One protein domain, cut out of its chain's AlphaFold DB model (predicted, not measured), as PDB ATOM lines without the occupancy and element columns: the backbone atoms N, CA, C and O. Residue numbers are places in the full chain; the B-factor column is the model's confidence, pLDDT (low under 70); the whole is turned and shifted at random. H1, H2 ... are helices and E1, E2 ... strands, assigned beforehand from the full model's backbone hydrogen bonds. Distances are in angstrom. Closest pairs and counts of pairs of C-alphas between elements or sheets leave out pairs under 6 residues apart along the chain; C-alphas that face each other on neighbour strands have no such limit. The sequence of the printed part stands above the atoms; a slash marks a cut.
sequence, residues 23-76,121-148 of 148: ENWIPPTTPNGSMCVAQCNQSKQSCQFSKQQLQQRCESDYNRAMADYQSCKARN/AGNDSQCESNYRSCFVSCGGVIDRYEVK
ATOM      1  N   GLU A  23      23.997   2.539 -63.396       93.75
ATOM      2  CA  GLU A  23      23.901   3.954 -63.729       93.75
ATOM      3  C   GLU A  23      25.269   4.603 -63.541       93.75
ATOM      4  O   GLU A  23      25.901   4.447 -62.494       93.75
ATOM      5  N   ASN A  24      25.731   5.313 -64.564       94.31
ATOM      6  CA  ASN A  24      26.908   6.159 -64.514       94.31
ATOM      7  C   ASN A  24      26.463   7.621 -64.406       94.31
ATOM      8  O   ASN A  24      25.688   8.100 -65.233       94.31
ATOM      9  N   TRP A  25      26.955   8.320 -63.388       95.75
ATOM     10  CA  TRP A  25      26.572   9.695 -63.080       95.75
ATOM     11  C   TRP A  25      27.725  10.624 -63.442       95.75
ATOM     12  O   TRP A  25      28.751  10.648 -62.765       95.75
ATOM     13  N   ILE A  26      27.555  11.384 -64.520       96.38
ATOM     14  CA  ILE A  26      28.576  12.282 -65.056       96.38
ATOM     15  C   ILE A  26      28.211  13.709 -64.626       96.38
ATOM     16  O   ILE A  26      27.195  14.236 -65.093       96.38
ATOM     17  N   PRO A  27      28.971  14.338 -63.709       94.38
ATOM     18  CA  PRO A  27      28.661  15.681 -63.240       94.38
ATOM     19  C   PRO A  27      28.890  16.723 -64.349       94.38
ATOM     20  O   PRO A  27      29.699  16.499 -65.254       94.38
ATOM     21  N   PRO A  28      28.218  17.882 -64.279       95.06
ATOM     22  CA  PRO A  28      28.462  18.979 -65.208       95.06
ATOM     23  C   PRO A  28      29.905  19.492 -65.081       95.06
ATOM     24  O   PRO A  28      30.436  19.635 -63.984       95.06
ATOM     25  N   THR A  29      30.538  19.825 -66.207       93.25
ATOM     26  CA  THR A  29      31.924  20.333 -66.245       93.25
ATOM     27  C   THR A  29      32.027  21.838 -65.988       93.25
ATOM     28  O   THR A  29      33.123  22.376 -65.841       93.25
ATOM     29  N   THR A  30      30.893  22.539 -65.929       95.50
ATOM     30  CA  THR A  30      30.861  23.983 -65.692       95.50
ATOM     31  C   THR A  30      30.948  24.291 -64.191       95.50
ATOM     32  O   THR A  30      30.347  23.575 -63.383       95.50
ATOM     33  N   PRO A  31      31.624  25.381 -63.777       94.38
ATOM     34  CA  PRO A  31      31.660  25.790 -62.370       94.38
ATOM     35  C   PRO A  31      30.260  25.985 -61.768       94.38
ATOM     36  O   PRO A  31      29.984  25.523 -60.662       94.38
ATOM     37  N   ASN A  32      29.350  26.601 -62.531       95.00
ATOM     38  CA  ASN A  32      27.965  26.821 -62.109       95.00
ATOM     39  C   ASN A  32      27.197  25.504 -61.927       95.00
ATOM     40  O   ASN A  32      26.480  25.350 -60.941       95.00
ATOM     41  N   GLY A  33      27.374  24.539 -62.834       94.25
ATOM     42  CA  GLY A  33      26.748  23.223 -62.720       94.25
ATOM     43  C   GLY A  33      27.257  22.447 -61.505       94.25
ATOM     44  O   GLY A  33      26.462  21.876 -60.762       94.25
ATOM     45  N   SER A  34      28.566  22.479 -61.246       95.38
ATOM     46  CA  SER A  34      29.160  21.821 -60.075       95.38
ATOM     47  C   SER A  34      28.619  22.389 -58.760       95.38
ATOM     48  O   SER A  34      28.254  21.630 -57.860       95.38
ATOM     49  N   MET A  35      28.490  23.718 -58.655       96.88
ATOM     50  CA  MET A  35      27.862  24.355 -57.489       96.88
ATOM     51  C   MET A  35      26.375  23.993 -57.361       96.88
ATOM     52  O   MET A  35      25.902  23.735 -56.255       96.88
ATOM     53  N   CYS A  36      25.645  23.922 -58.475       97.69
ATOM     54  CA  CYS A  36      24.246  23.491 -58.500       97.69
ATOM     55  C   CYS A  36      24.089  22.058 -57.956       97.69
ATOM     56  O   CYS A  36      23.278  21.815 -57.062       97.69
ATOM     57  N   VAL A  37      24.935  21.114 -58.388       97.44
ATOM     58  CA  VAL A  37      24.914  19.730 -57.879       97.44
ATOM     59  C   VAL A  37      25.263  19.663 -56.388       97.44
ATOM     60  O   VAL A  37      24.675  18.861 -55.658       97.44
ATOM     61  N   ALA A  38      26.159  20.522 -55.894       96.50
ATOM     62  CA  ALA A  38      26.429  20.617 -54.459       96.50
ATOM     63  C   ALA A  38      25.171  21.005 -53.657       96.50
ATOM     64  O   ALA A  38      24.908  20.421 -52.605       96.50
ATOM     65  N   GLN A  39      24.336  21.907 -54.184       96.88
ATOM     66  CA  GLN A  39      23.042  22.239 -53.577       96.88
ATOM     67  C   GLN A  39      22.052  21.065 -53.645       96.88
ATOM     68  O   GLN A  39      21.360  20.793 -52.661       96.88
ATOM     69  N   CYS A  40      22.027  20.309 -54.750       97.19
ATOM     70  CA  CYS A  40      21.233  19.078 -54.845       97.19
ATOM     71  C   CYS A  40      21.632  18.061 -53.763       97.19
ATOM     72  O   CYS A  40      20.764  17.460 -53.130       97.19
ATOM     73  N   ASN A  41      22.936  17.886 -53.521       96.19
ATOM     74  CA  ASN A  41      23.445  16.996 -52.475       96.19
ATOM     75  C   ASN A  41      22.982  17.448 -51.081       96.19
ATOM     76  O   ASN A  41      22.500  16.627 -50.302       96.19
ATOM     77  N   GLN A  42      23.054  18.750 -50.789       97.12
ATOM     78  CA  GLN A  42      22.572  19.304 -49.521       97.12
ATOM     79  C   GLN A  42      21.065  19.072 -49.329       97.12
ATOM     80  O   GLN A  42      20.611  18.706 -48.240       97.12
ATOM     81  N   SER A  43      20.279  19.254 -50.393       95.56
ATOM     82  CA  SER A  43      18.837  18.995 -50.380       95.56
ATOM     83  C   SER A  43      18.532  17.513 -50.139       95.56
ATOM     84  O   SER A  43      17.704  17.180 -49.289       95.56
ATOM     85  N   LYS A  44      19.262  16.613 -50.810       96.31
ATOM     86  CA  LYS A  44      19.154  15.163 -50.615       96.31
ATOM     87  C   LYS A  44      19.442  14.762 -49.169       96.31
ATOM     88  O   LYS A  44      18.627  14.067 -48.571       96.31
ATOM     89  N   GLN A  45      20.543  15.240 -48.590       95.69
ATOM     90  CA  GLN A  45      20.898  14.953 -47.195       95.69
ATOM     91  C   GLN A  45      19.825  15.450 -46.223       95.69
ATOM     92  O   GLN A  45      19.439  14.745 -45.296       95.69
ATOM     93  N   SER A  46      19.292  16.648 -46.471       95.44
ATOM     94  CA  SER A  46      18.227  17.229 -45.648       95.44
ATOM     95  C   SER A  46      16.927  16.415 -45.742       95.44
ATOM     96  O   SER A  46      16.257  16.196 -44.733       95.44
ATOM     97  N   CYS A  47      16.596  15.905 -46.934       94.75
ATOM     98  CA  CYS A  47      15.473  14.992 -47.152       94.75
ATOM     99  C   CYS A  47      15.648  13.683 -46.368       94.75
ATOM    100  O   CYS A  47      14.756  13.299 -45.613       94.75
ATOM    101  N   GLN A  48      16.814  13.043 -46.487       93.25
ATOM    102  CA  GLN A  48      17.134  11.796 -45.780       93.25
ATOM    103  C   GLN A  48      17.085  11.981 -44.260       93.25
ATOM    104  O   GLN A  48      16.486  11.183 -43.543       93.25
ATOM    105  N   PHE A  49      17.633  13.087 -43.760       92.88
ATOM    106  CA  PHE A  49      17.580  13.408 -42.339       92.88
ATOM    107  C   PHE A  49      16.141  13.602 -41.842       92.88
ATOM    108  O   PHE A  49      15.770  13.093 -40.784       92.88
ATOM    109  N   SER A  50      15.291  14.276 -42.622       91.31
ATOM    110  CA  SER A  50      13.868  14.428 -42.298       91.31
ATOM    111  C   SER A  50      13.142  13.077 -42.232       91.31
ATOM    112  O   SER A  50      12.373  12.836 -41.298       91.31
ATOM    113  N   LYS A  51      13.426  12.168 -43.172       90.00
ATOM    114  CA  LYS A  51      12.887  10.800 -43.179       90.00
ATOM    115  C   LYS A  51      13.335  10.001 -41.961       90.00
ATOM    116  O   LYS A  51      12.505   9.411 -41.269       90.00
ATOM    117  N   GLN A  52      14.619  10.076 -41.624       89.94
ATOM    118  CA  GLN A  52      15.162   9.437 -40.430       89.94
ATOM    119  C   GLN A  52      14.485   9.949 -39.150       89.94
ATOM    120  O   GLN A  52      14.090   9.150 -38.300       89.94
ATOM    121  N   GLN A  53      14.284  11.263 -39.023       91.00
ATOM    122  CA  GLN A  53      13.566  11.838 -37.881       91.00
ATOM    123  C   GLN A  53      12.110  11.372 -37.808       91.00
ATOM    124  O   GLN A  53      11.618  11.063 -36.721       91.00
ATOM    125  N   LEU A  54      11.411  11.320 -38.945       89.06
ATOM    126  CA  LEU A  54      10.035  10.826 -39.004       89.06
ATOM    127  C   LEU A  54       9.954   9.372 -38.531       89.06
ATOM    128  O   LEU A  54       9.054   9.021 -37.768       89.06
ATOM    129  N   GLN A  55      10.911   8.541 -38.942       89.94
ATOM    130  CA  GLN A  55      10.957   7.150 -38.516       89.94
ATOM    131  C   GLN A  55      11.199   7.017 -37.009       89.94
ATOM    132  O   GLN A  55      10.449   6.306 -36.341       89.94
ATOM    133  N   GLN A  56      12.169   7.747 -36.458       90.81
ATOM    134  CA  GLN A  56      12.429   7.746 -35.014       90.81
ATOM    135  C   GLN A  56      11.204   8.194 -34.207       90.81
ATOM    136  O   GLN A  56      10.883   7.601 -33.177       90.81
ATOM    137  N   ARG A  57      10.484   9.216 -34.686       91.38
ATOM    138  CA  ARG A  57       9.232   9.667 -34.064       91.38
ATOM    139  C   ARG A  57       8.161   8.583 -34.101       91.38
ATOM    140  O   ARG A  57       7.599   8.282 -33.057       91.38
ATOM    141  N   CYS A  58       7.945   7.942 -35.250       91.62
ATOM    142  CA  CYS A  58       6.975   6.852 -35.358       91.62
ATOM    143  C   CYS A  58       7.282   5.698 -34.396       91.62
ATOM    144  O   CYS A  58       6.384   5.162 -33.748       91.62
ATOM    145  N   GLU A  59       8.554   5.315 -34.287       91.06
ATOM    146  CA  GLU A  59       8.974   4.260 -33.366       91.06
ATOM    147  C   GLU A  59       8.733   4.656 -31.907       91.06
ATOM    148  O   GLU A  59       8.205   3.856 -31.135       91.06
ATOM    149  N   SER A  60       9.046   5.900 -31.543       93.44
ATOM    150  CA  SER A  60       8.761   6.447 -30.215       93.44
ATOM    151  C   SER A  60       7.261   6.448 -29.896       93.44
ATOM    152  O   SER A  60       6.856   5.987 -28.827       93.44
ATOM    153  N   ASP A  61       6.427   6.897 -30.836       92.50
ATOM    154  CA  ASP A  61       4.972   6.955 -30.673       92.50
ATOM    155  C   ASP A  61       4.369   5.556 -30.523       92.50
ATOM    156  O   ASP A  61       3.538   5.323 -29.642       92.50
ATOM    157  N   TYR A  62       4.839   4.591 -31.320       93.31
ATOM    158  CA  TYR A  62       4.431   3.196 -31.188       93.31
ATOM    159  C   TYR A  62       4.836   2.607 -29.832       93.31
ATOM    160  O   TYR A  62       4.024   1.960 -29.172       93.31
ATOM    161  N   ASN A  63       6.068   2.859 -29.385       93.44
ATOM    162  CA  ASN A  63       6.547   2.375 -28.092       93.44
ATOM    163  C   ASN A  63       5.738   2.971 -26.931       93.44
ATOM    164  O   ASN A  63       5.396   2.255 -25.988       93.44
ATOM    165  N   ARG A  64       5.378   4.258 -27.016       93.88
ATOM    166  CA  ARG A  64       4.489   4.911 -26.049       93.88
ATOM    167  C   ARG A  64       3.107   4.266 -26.040       93.88
ATOM    168  O   ARG A  64       2.644   3.853 -24.982       93.88
ATOM    169  N   ALA A  65       2.489   4.109 -27.208       93.12
ATOM    170  CA  ALA A  65       1.177   3.482 -27.321       93.12
ATOM    171  C   ALA A  65       1.186   2.034 -26.799       93.12
ATOM    172  O   ALA A  65       0.220   1.577 -26.187       93.12
ATOM    173  N   MET A  66       2.292   1.311 -26.993       93.81
ATOM    174  CA  MET A  66       2.473  -0.031 -26.445       93.81
ATOM    175  C   MET A  66       2.562  -0.009 -24.915       93.81
ATOM    176  O   MET A  66       1.926  -0.830 -24.259       93.81
ATOM    177  N   ALA A  67       3.300   0.936 -24.325       94.38
ATOM    178  CA  ALA A  67       3.357   1.095 -22.872       94.38
ATOM    179  C   ALA A  67       1.972   1.410 -22.277       94.38
ATOM    180  O   ALA A  67       1.578   0.804 -21.274       94.38
ATOM    181  N   ASP A  68       1.203   2.282 -22.932       91.44
ATOM    182  CA  ASP A  68      -0.171   2.609 -22.540       91.44
ATOM    183  C   ASP A  68      -1.083   1.377 -22.618       91.44
ATOM    184  O   ASP A  68      -1.835   1.091 -21.680       91.44
ATOM    185  N   TYR A  69      -0.961   0.585 -23.687       89.81
ATOM    186  CA  TYR A  69      -1.675  -0.683 -23.842       89.81
ATOM    187  C   TYR A  69      -1.341  -1.683 -22.724       89.81
ATOM    188  O   TYR A  69      -2.251  -2.265 -22.126       89.81
ATOM    189  N   GLN A  70      -0.059  -1.850 -22.378       90.94
ATOM    190  CA  GLN A  70       0.349  -2.732 -21.277       90.94
ATOM    191  C   GLN A  70      -0.175  -2.230 -19.926       90.94
ATOM    192  O   GLN A  70      -0.678  -3.024 -19.128       90.94
ATOM    193  N   SER A  71      -0.133  -0.917 -19.677       91.06
ATOM    194  CA  SER A  71      -0.696  -0.326 -18.458       91.06
ATOM    195  C   SER A  71      -2.208  -0.548 -18.372       91.06
ATOM    196  O   SER A  71      -2.724  -0.901 -17.310       91.06
ATOM    197  N   CYS A  72      -2.920  -0.410 -19.494       87.00
ATOM    198  CA  CYS A  72      -4.347  -0.697 -19.573       87.00
ATOM    199  C   CYS A  72      -4.639  -2.158 -19.219       87.00
ATOM    200  O   CYS A  72      -5.504  -2.415 -18.381       87.00
ATOM    201  N   LYS A  73      -3.885  -3.111 -19.781       84.75
ATOM    202  CA  LYS A  73      -4.036  -4.541 -19.471       84.75
ATOM    203  C   LYS A  73      -3.728  -4.879 -18.019       84.75
ATOM    204  O   LYS A  73      -4.417  -5.709 -17.439       84.75
ATOM    205  N   ALA A  74      -2.726  -4.243 -17.418       84.81
ATOM    206  CA  ALA A  74      -2.404  -4.459 -16.009       84.81
ATOM    207  C   ALA A  74      -3.555  -4.021 -15.085       84.81
ATOM    208  O   ALA A  74      -3.848  -4.693 -14.101       84.81
ATOM    209  N   ARG A  75      -4.239  -2.919 -15.425       80.69
ATOM    210  CA  ARG A  75      -5.421  -2.431 -14.690       80.69
ATOM    211  C   ARG A  75      -6.690  -3.219 -15.014       80.69
ATOM    212  O   ARG A  75      -7.586  -3.297 -14.183       80.69
ATOM    213  N   ASN A  76      -6.752  -3.808 -16.205       71.75
ATOM    214  CA  ASN A  76      -7.881  -4.575 -16.715       71.75
ATOM    215  C   ASN A  76      -7.400  -5.983 -17.116       71.75
ATOM    216  O   ASN A  76      -7.334  -6.292 -18.308       71.75
ATOM    217  N   ALA A 121       8.315   5.487 -43.773       68.69
ATOM    218  CA  ALA A 121       9.027   6.568 -43.084       68.69
ATOM    219  C   ALA A 121      10.531   6.598 -43.424       68.69
ATOM    220  O   ALA A 121      11.080   7.680 -43.599       68.69
ATOM    221  N   GLY A 122      11.152   5.431 -43.615       68.31
ATOM    222  CA  GLY A 122      12.551   5.282 -44.042       68.31
ATOM    223  C   GLY A 122      12.743   5.029 -45.536       68.31
ATOM    224  O   GLY A 122      13.809   4.583 -45.947       68.31
ATOM    225  N   ASN A 123      11.709   5.226 -46.358       83.69
ATOM    226  CA  ASN A 123      11.850   5.069 -47.799       83.69
ATOM    227  C   ASN A 123      12.445   6.347 -48.411       83.69
ATOM    228  O   ASN A 123      11.754   7.357 -48.576       83.69
ATOM    229  N   ASP A 124      13.717   6.256 -48.793       88.19
ATOM    230  CA  ASP A 124      14.479   7.353 -49.390       88.19
ATOM    231  C   ASP A 124      14.310   7.470 -50.912       88.19
ATOM    232  O   ASP A 124      14.873   8.378 -51.521       88.19
ATOM    233  N   SER A 125      13.503   6.612 -51.551       90.56
ATOM    234  CA  SER A 125      13.287   6.647 -53.010       90.56
ATOM    235  C   SER A 125      12.840   8.019 -53.515       90.56
ATOM    236  O   SER A 125      13.264   8.448 -54.587       90.56
ATOM    237  N   GLN A 126      12.046   8.748 -52.726       90.94
ATOM    238  CA  GLN A 126      11.655  10.115 -53.062       90.94
ATOM    239  C   GLN A 126      12.848  11.078 -53.011       90.94
ATOM    240  O   GLN A 126      12.972  11.938 -53.879       90.94
ATOM    241  N   CYS A 127      13.739  10.935 -52.023       94.81
ATOM    242  CA  CYS A 127      14.948  11.750 -51.924       94.81
ATOM    243  C   CYS A 127      15.884  11.479 -53.113       94.81
ATOM    244  O   CYS A 127      16.411  12.420 -53.704       94.81
ATOM    245  N   GLU A 128      16.025  10.214 -53.521       94.06
ATOM    246  CA  GLU A 128      16.796   9.824 -54.708       94.06
ATOM    247  C   GLU A 128      16.168  10.332 -56.013       94.06
ATOM    248  O   GLU A 128      16.867  10.851 -56.881       94.06
ATOM    249  N   SER A 129      14.842  10.246 -56.152       94.50
ATOM    250  CA  SER A 129      14.111  10.756 -57.320       94.50
ATOM    251  C   SER A 129      14.249  12.277 -57.466       94.50
ATOM    252  O   SER A 129      14.530  12.789 -58.557       94.50
ATOM    253  N   ASN A 130      14.135  13.004 -56.352       95.38
ATOM    254  CA  ASN A 130      14.339  14.449 -56.316       95.38
ATOM    255  C   ASN A 130      15.784  14.808 -56.681       95.38
ATOM    256  O   ASN A 130      16.015  15.706 -57.491       95.38
ATOM    257  N   TYR A 131      16.757  14.075 -56.131       97.50
ATOM    258  CA  TYR A 131      18.168  14.272 -56.446       97.50
ATOM    259  C   TYR A 131      18.465  14.037 -57.926       97.50
ATOM    260  O   TYR A 131      19.077  14.888 -58.562       97.50
ATOM    261  N   ARG A 132      17.977  12.929 -58.494       96.94
ATOM    262  CA  ARG A 132      18.092  12.607 -59.924       96.94
ATOM    263  C   ARG A 132      17.601  13.757 -60.801       96.94
ATOM    264  O   ARG A 132      18.290  14.159 -61.735       96.94
ATOM    265  N   SER A 133      16.423  14.286 -60.483       97.00
ATOM    266  CA  SER A 133      15.809  15.383 -61.236       97.00
ATOM    267  C   SER A 133      16.632  16.674 -61.129       97.00
ATOM    268  O   SER A 133      16.868  17.350 -62.132       97.00
ATOM    269  N   CYS A 134      17.129  16.984 -59.929       97.62
ATOM    270  CA  CYS A 134      17.996  18.135 -59.669       97.62
ATOM    271  C   CYS A 134      19.335  18.016 -60.414       97.62
ATOM    272  O   CYS A 134      19.744  18.938 -61.111       97.62
ATOM    273  N   PHE A 135      19.973  16.846 -60.344       97.88
ATOM    274  CA  PHE A 135      21.254  16.557 -60.982       97.88
ATOM    275  C   PHE A 135      21.212  16.778 -62.498       97.88
ATOM    276  O   PHE A 135      22.076  17.466 -63.041       97.88
ATOM    277  N   VAL A 136      20.179  16.258 -63.173       97.06
ATOM    278  CA  VAL A 136      20.000  16.456 -64.622       97.06
ATOM    279  C   VAL A 136      19.703  17.921 -64.952       97.06
ATOM    280  O   VAL A 136      20.242  18.454 -65.919       97.06
ATOM    281  N   SER A 137      18.924  18.610 -64.114       97.00
ATOM    282  CA  SER A 137      18.631  20.043 -64.288       97.00
ATOM    283  C   SER A 137      19.877  20.928 -64.154       97.00
ATOM    284  O   SER A 137      19.975  21.957 -64.814       97.00
ATOM    285  N   CYS A 138      20.860  20.510 -63.350       97.31
ATOM    286  CA  CYS A 138      22.162  21.173 -63.242       97.31
ATOM    287  C   CYS A 138      23.101  20.897 -64.435       97.31
ATOM    288  O   CYS A 138      24.244  21.360 -64.431       97.31
ATOM    289  N   GLY A 139      22.654  20.133 -65.438       96.31
ATOM    290  CA  GLY A 139      23.452  19.729 -66.597       96.31
ATOM    291  C   GLY A 139      24.261  18.447 -66.388       96.31
ATOM    292  O   GLY A 139      25.145  18.153 -67.190       96.31
ATOM    293  N   GLY A 140      23.995  17.694 -65.318       96.31
ATOM    294  CA  GLY A 140      24.540  16.351 -65.144       96.31
ATOM    295  C   GLY A 140      23.884  15.347 -66.094       96.31
ATOM    296  O   GLY A 140      22.726  15.494 -66.484       96.31
ATOM    297  N   VAL A 141      24.615  14.296 -66.454       96.56
ATOM    298  CA  VAL A 141      24.128  13.231 -67.341       96.56
ATOM    299  C   VAL A 141      24.105  11.913 -66.585       96.56
ATOM    300  O   VAL A 141      25.048  11.589 -65.863       96.56
ATOM    301  N   ILE A 142      23.022  11.151 -66.746       95.62
ATOM    302  CA  ILE A 142      22.882   9.831 -66.134       95.62
ATOM    303  C   ILE A 142      22.751   8.801 -67.241       95.62
ATOM    304  O   ILE A 142      21.698   8.690 -67.869       95.62
ATOM    305  N   ASP A 143      23.829   8.067 -67.469       93.69
ATOM    306  CA  ASP A 143      23.890   7.018 -68.476       93.69
ATOM    307  C   ASP A 143      23.532   5.668 -67.847       93.69
ATOM    308  O   ASP A 143      24.029   5.320 -66.774       93.69
ATOM    309  N   ARG A 144      22.639   4.913 -68.490       92.31
ATOM    310  CA  ARG A 144      22.187   3.604 -68.010       92.31
ATOM    311  C   ARG A 144      22.692   2.535 -68.960       92.31
ATOM    312  O   ARG A 144      22.301   2.506 -70.121       92.31
ATOM    313  N   TYR A 145      23.473   1.606 -68.431       90.62
ATOM    314  CA  TYR A 145      24.054   0.515 -69.203       90.62
ATOM    315  C   TYR A 145      23.728  -0.838 -68.574       90.62
ATOM    316  O   TYR A 145      23.606  -0.972 -67.355       90.62
ATOM    317  N   GLU A 146      23.554  -1.846 -69.423       88.50
ATOM    318  CA  GLU A 146      23.348  -3.226 -68.996       88.50
ATOM    319  C   GLU A 146      24.684  -3.847 -68.575       88.50
ATOM    320  O   GLU A 146      25.695  -3.739 -69.274       88.50
ATOM    321  N   VAL A 147      24.688  -4.491 -67.414       84.00
ATOM    322  CA  VAL A 147      25.805  -5.282 -66.910       84.00
ATOM    323  C   VAL A 147      25.653  -6.680 -67.490       84.00
ATOM    324  O   VAL A 147      24.740  -7.408 -67.104       84.00
ATOM    325  N   LYS A 148      26.523  -7.007 -68.446       75.44
ATOM    326  CA  LYS A 148      26.650  -8.353 -69.013       75.44
ATOM    327  C   LYS A 148      27.356  -9.301 -68.054       75.44
ATOM    328  O   LYS A 148      28.239  -8.821 -67.304       75.44
TER     329      LYS A 148
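Overview. This is residues 23 to 76 and 121 to 148 of the 148 residues of an uncharacterized protein of Acidovorax caeni (UniProt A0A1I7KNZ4). The model is roughly an L: a very long helix, H1, has the shorter H2 side by side with its first part, and a narrow ribbon of two strands, E1 and E2, makes the short limb at that end. Residues 60 to 76, of which 60 to 75 belong to H1, stand free and stick out as a bare arm. The printed part has 82 residues, with two named helices and two named strands in the order E1, H1, H2, E2; the class is mostly helix, and the sheet, E1 - E2, is antiparallel. The whole is extended, with a radius of gyration of the C-alphas of 20.7 A, and flat, spanning 68 by 35 by 12 A.

Along the chain. E1 is residues 23 to 26, beginning at C-alpha 23 (23.901, 3.954, -63.729). H1 is residues 31 to 75, 66.7 A from first to last C-alpha, ending at C-alpha 75 (-5.421, -2.431, -14.690). H2 is residues 125 to 137, 18.3 A long. E2 is residues 141 to 147, 18.6 A long, ending at C-alpha 147 (25.805, -5.282, -66.910).

Arrangement. H1 touches H2 with its residues 36 to 48 alone; the closest C-alphas, of Lys 44 and Cys 127, are 5.6 A apart. The two run opposite ways at a shallow tilt of 11 degrees. In both, every O i to N i+4 pair is within hydrogen-bond range. E1 and E2 are antiparallel at 149 degrees, with N 24 and O 143 at 2.8 A and N 141 and O 26 at 2.9 A, within hydrogen-bond range. The closest C-alphas of H2 and E2, those of Val 136 and Ile 142, are 7.4 A apart. E1 and H2 are near each other, with 5 pairs of C-alphas within 10 A. H1 and E2 are apart.

Size, cuts and confidence. The C-alphas farthest apart, of Thr 30 and Asn 76, are 68.7 A apart. Residues 77 to 120 are not printed, and C-alphas 76 and 121 are 33.2 A apart across this cut. The links E1 to H1 and H2 to E2 are tight. Mean pLDDT of the printed part is 92.2; residues 121 to 122 are under 70.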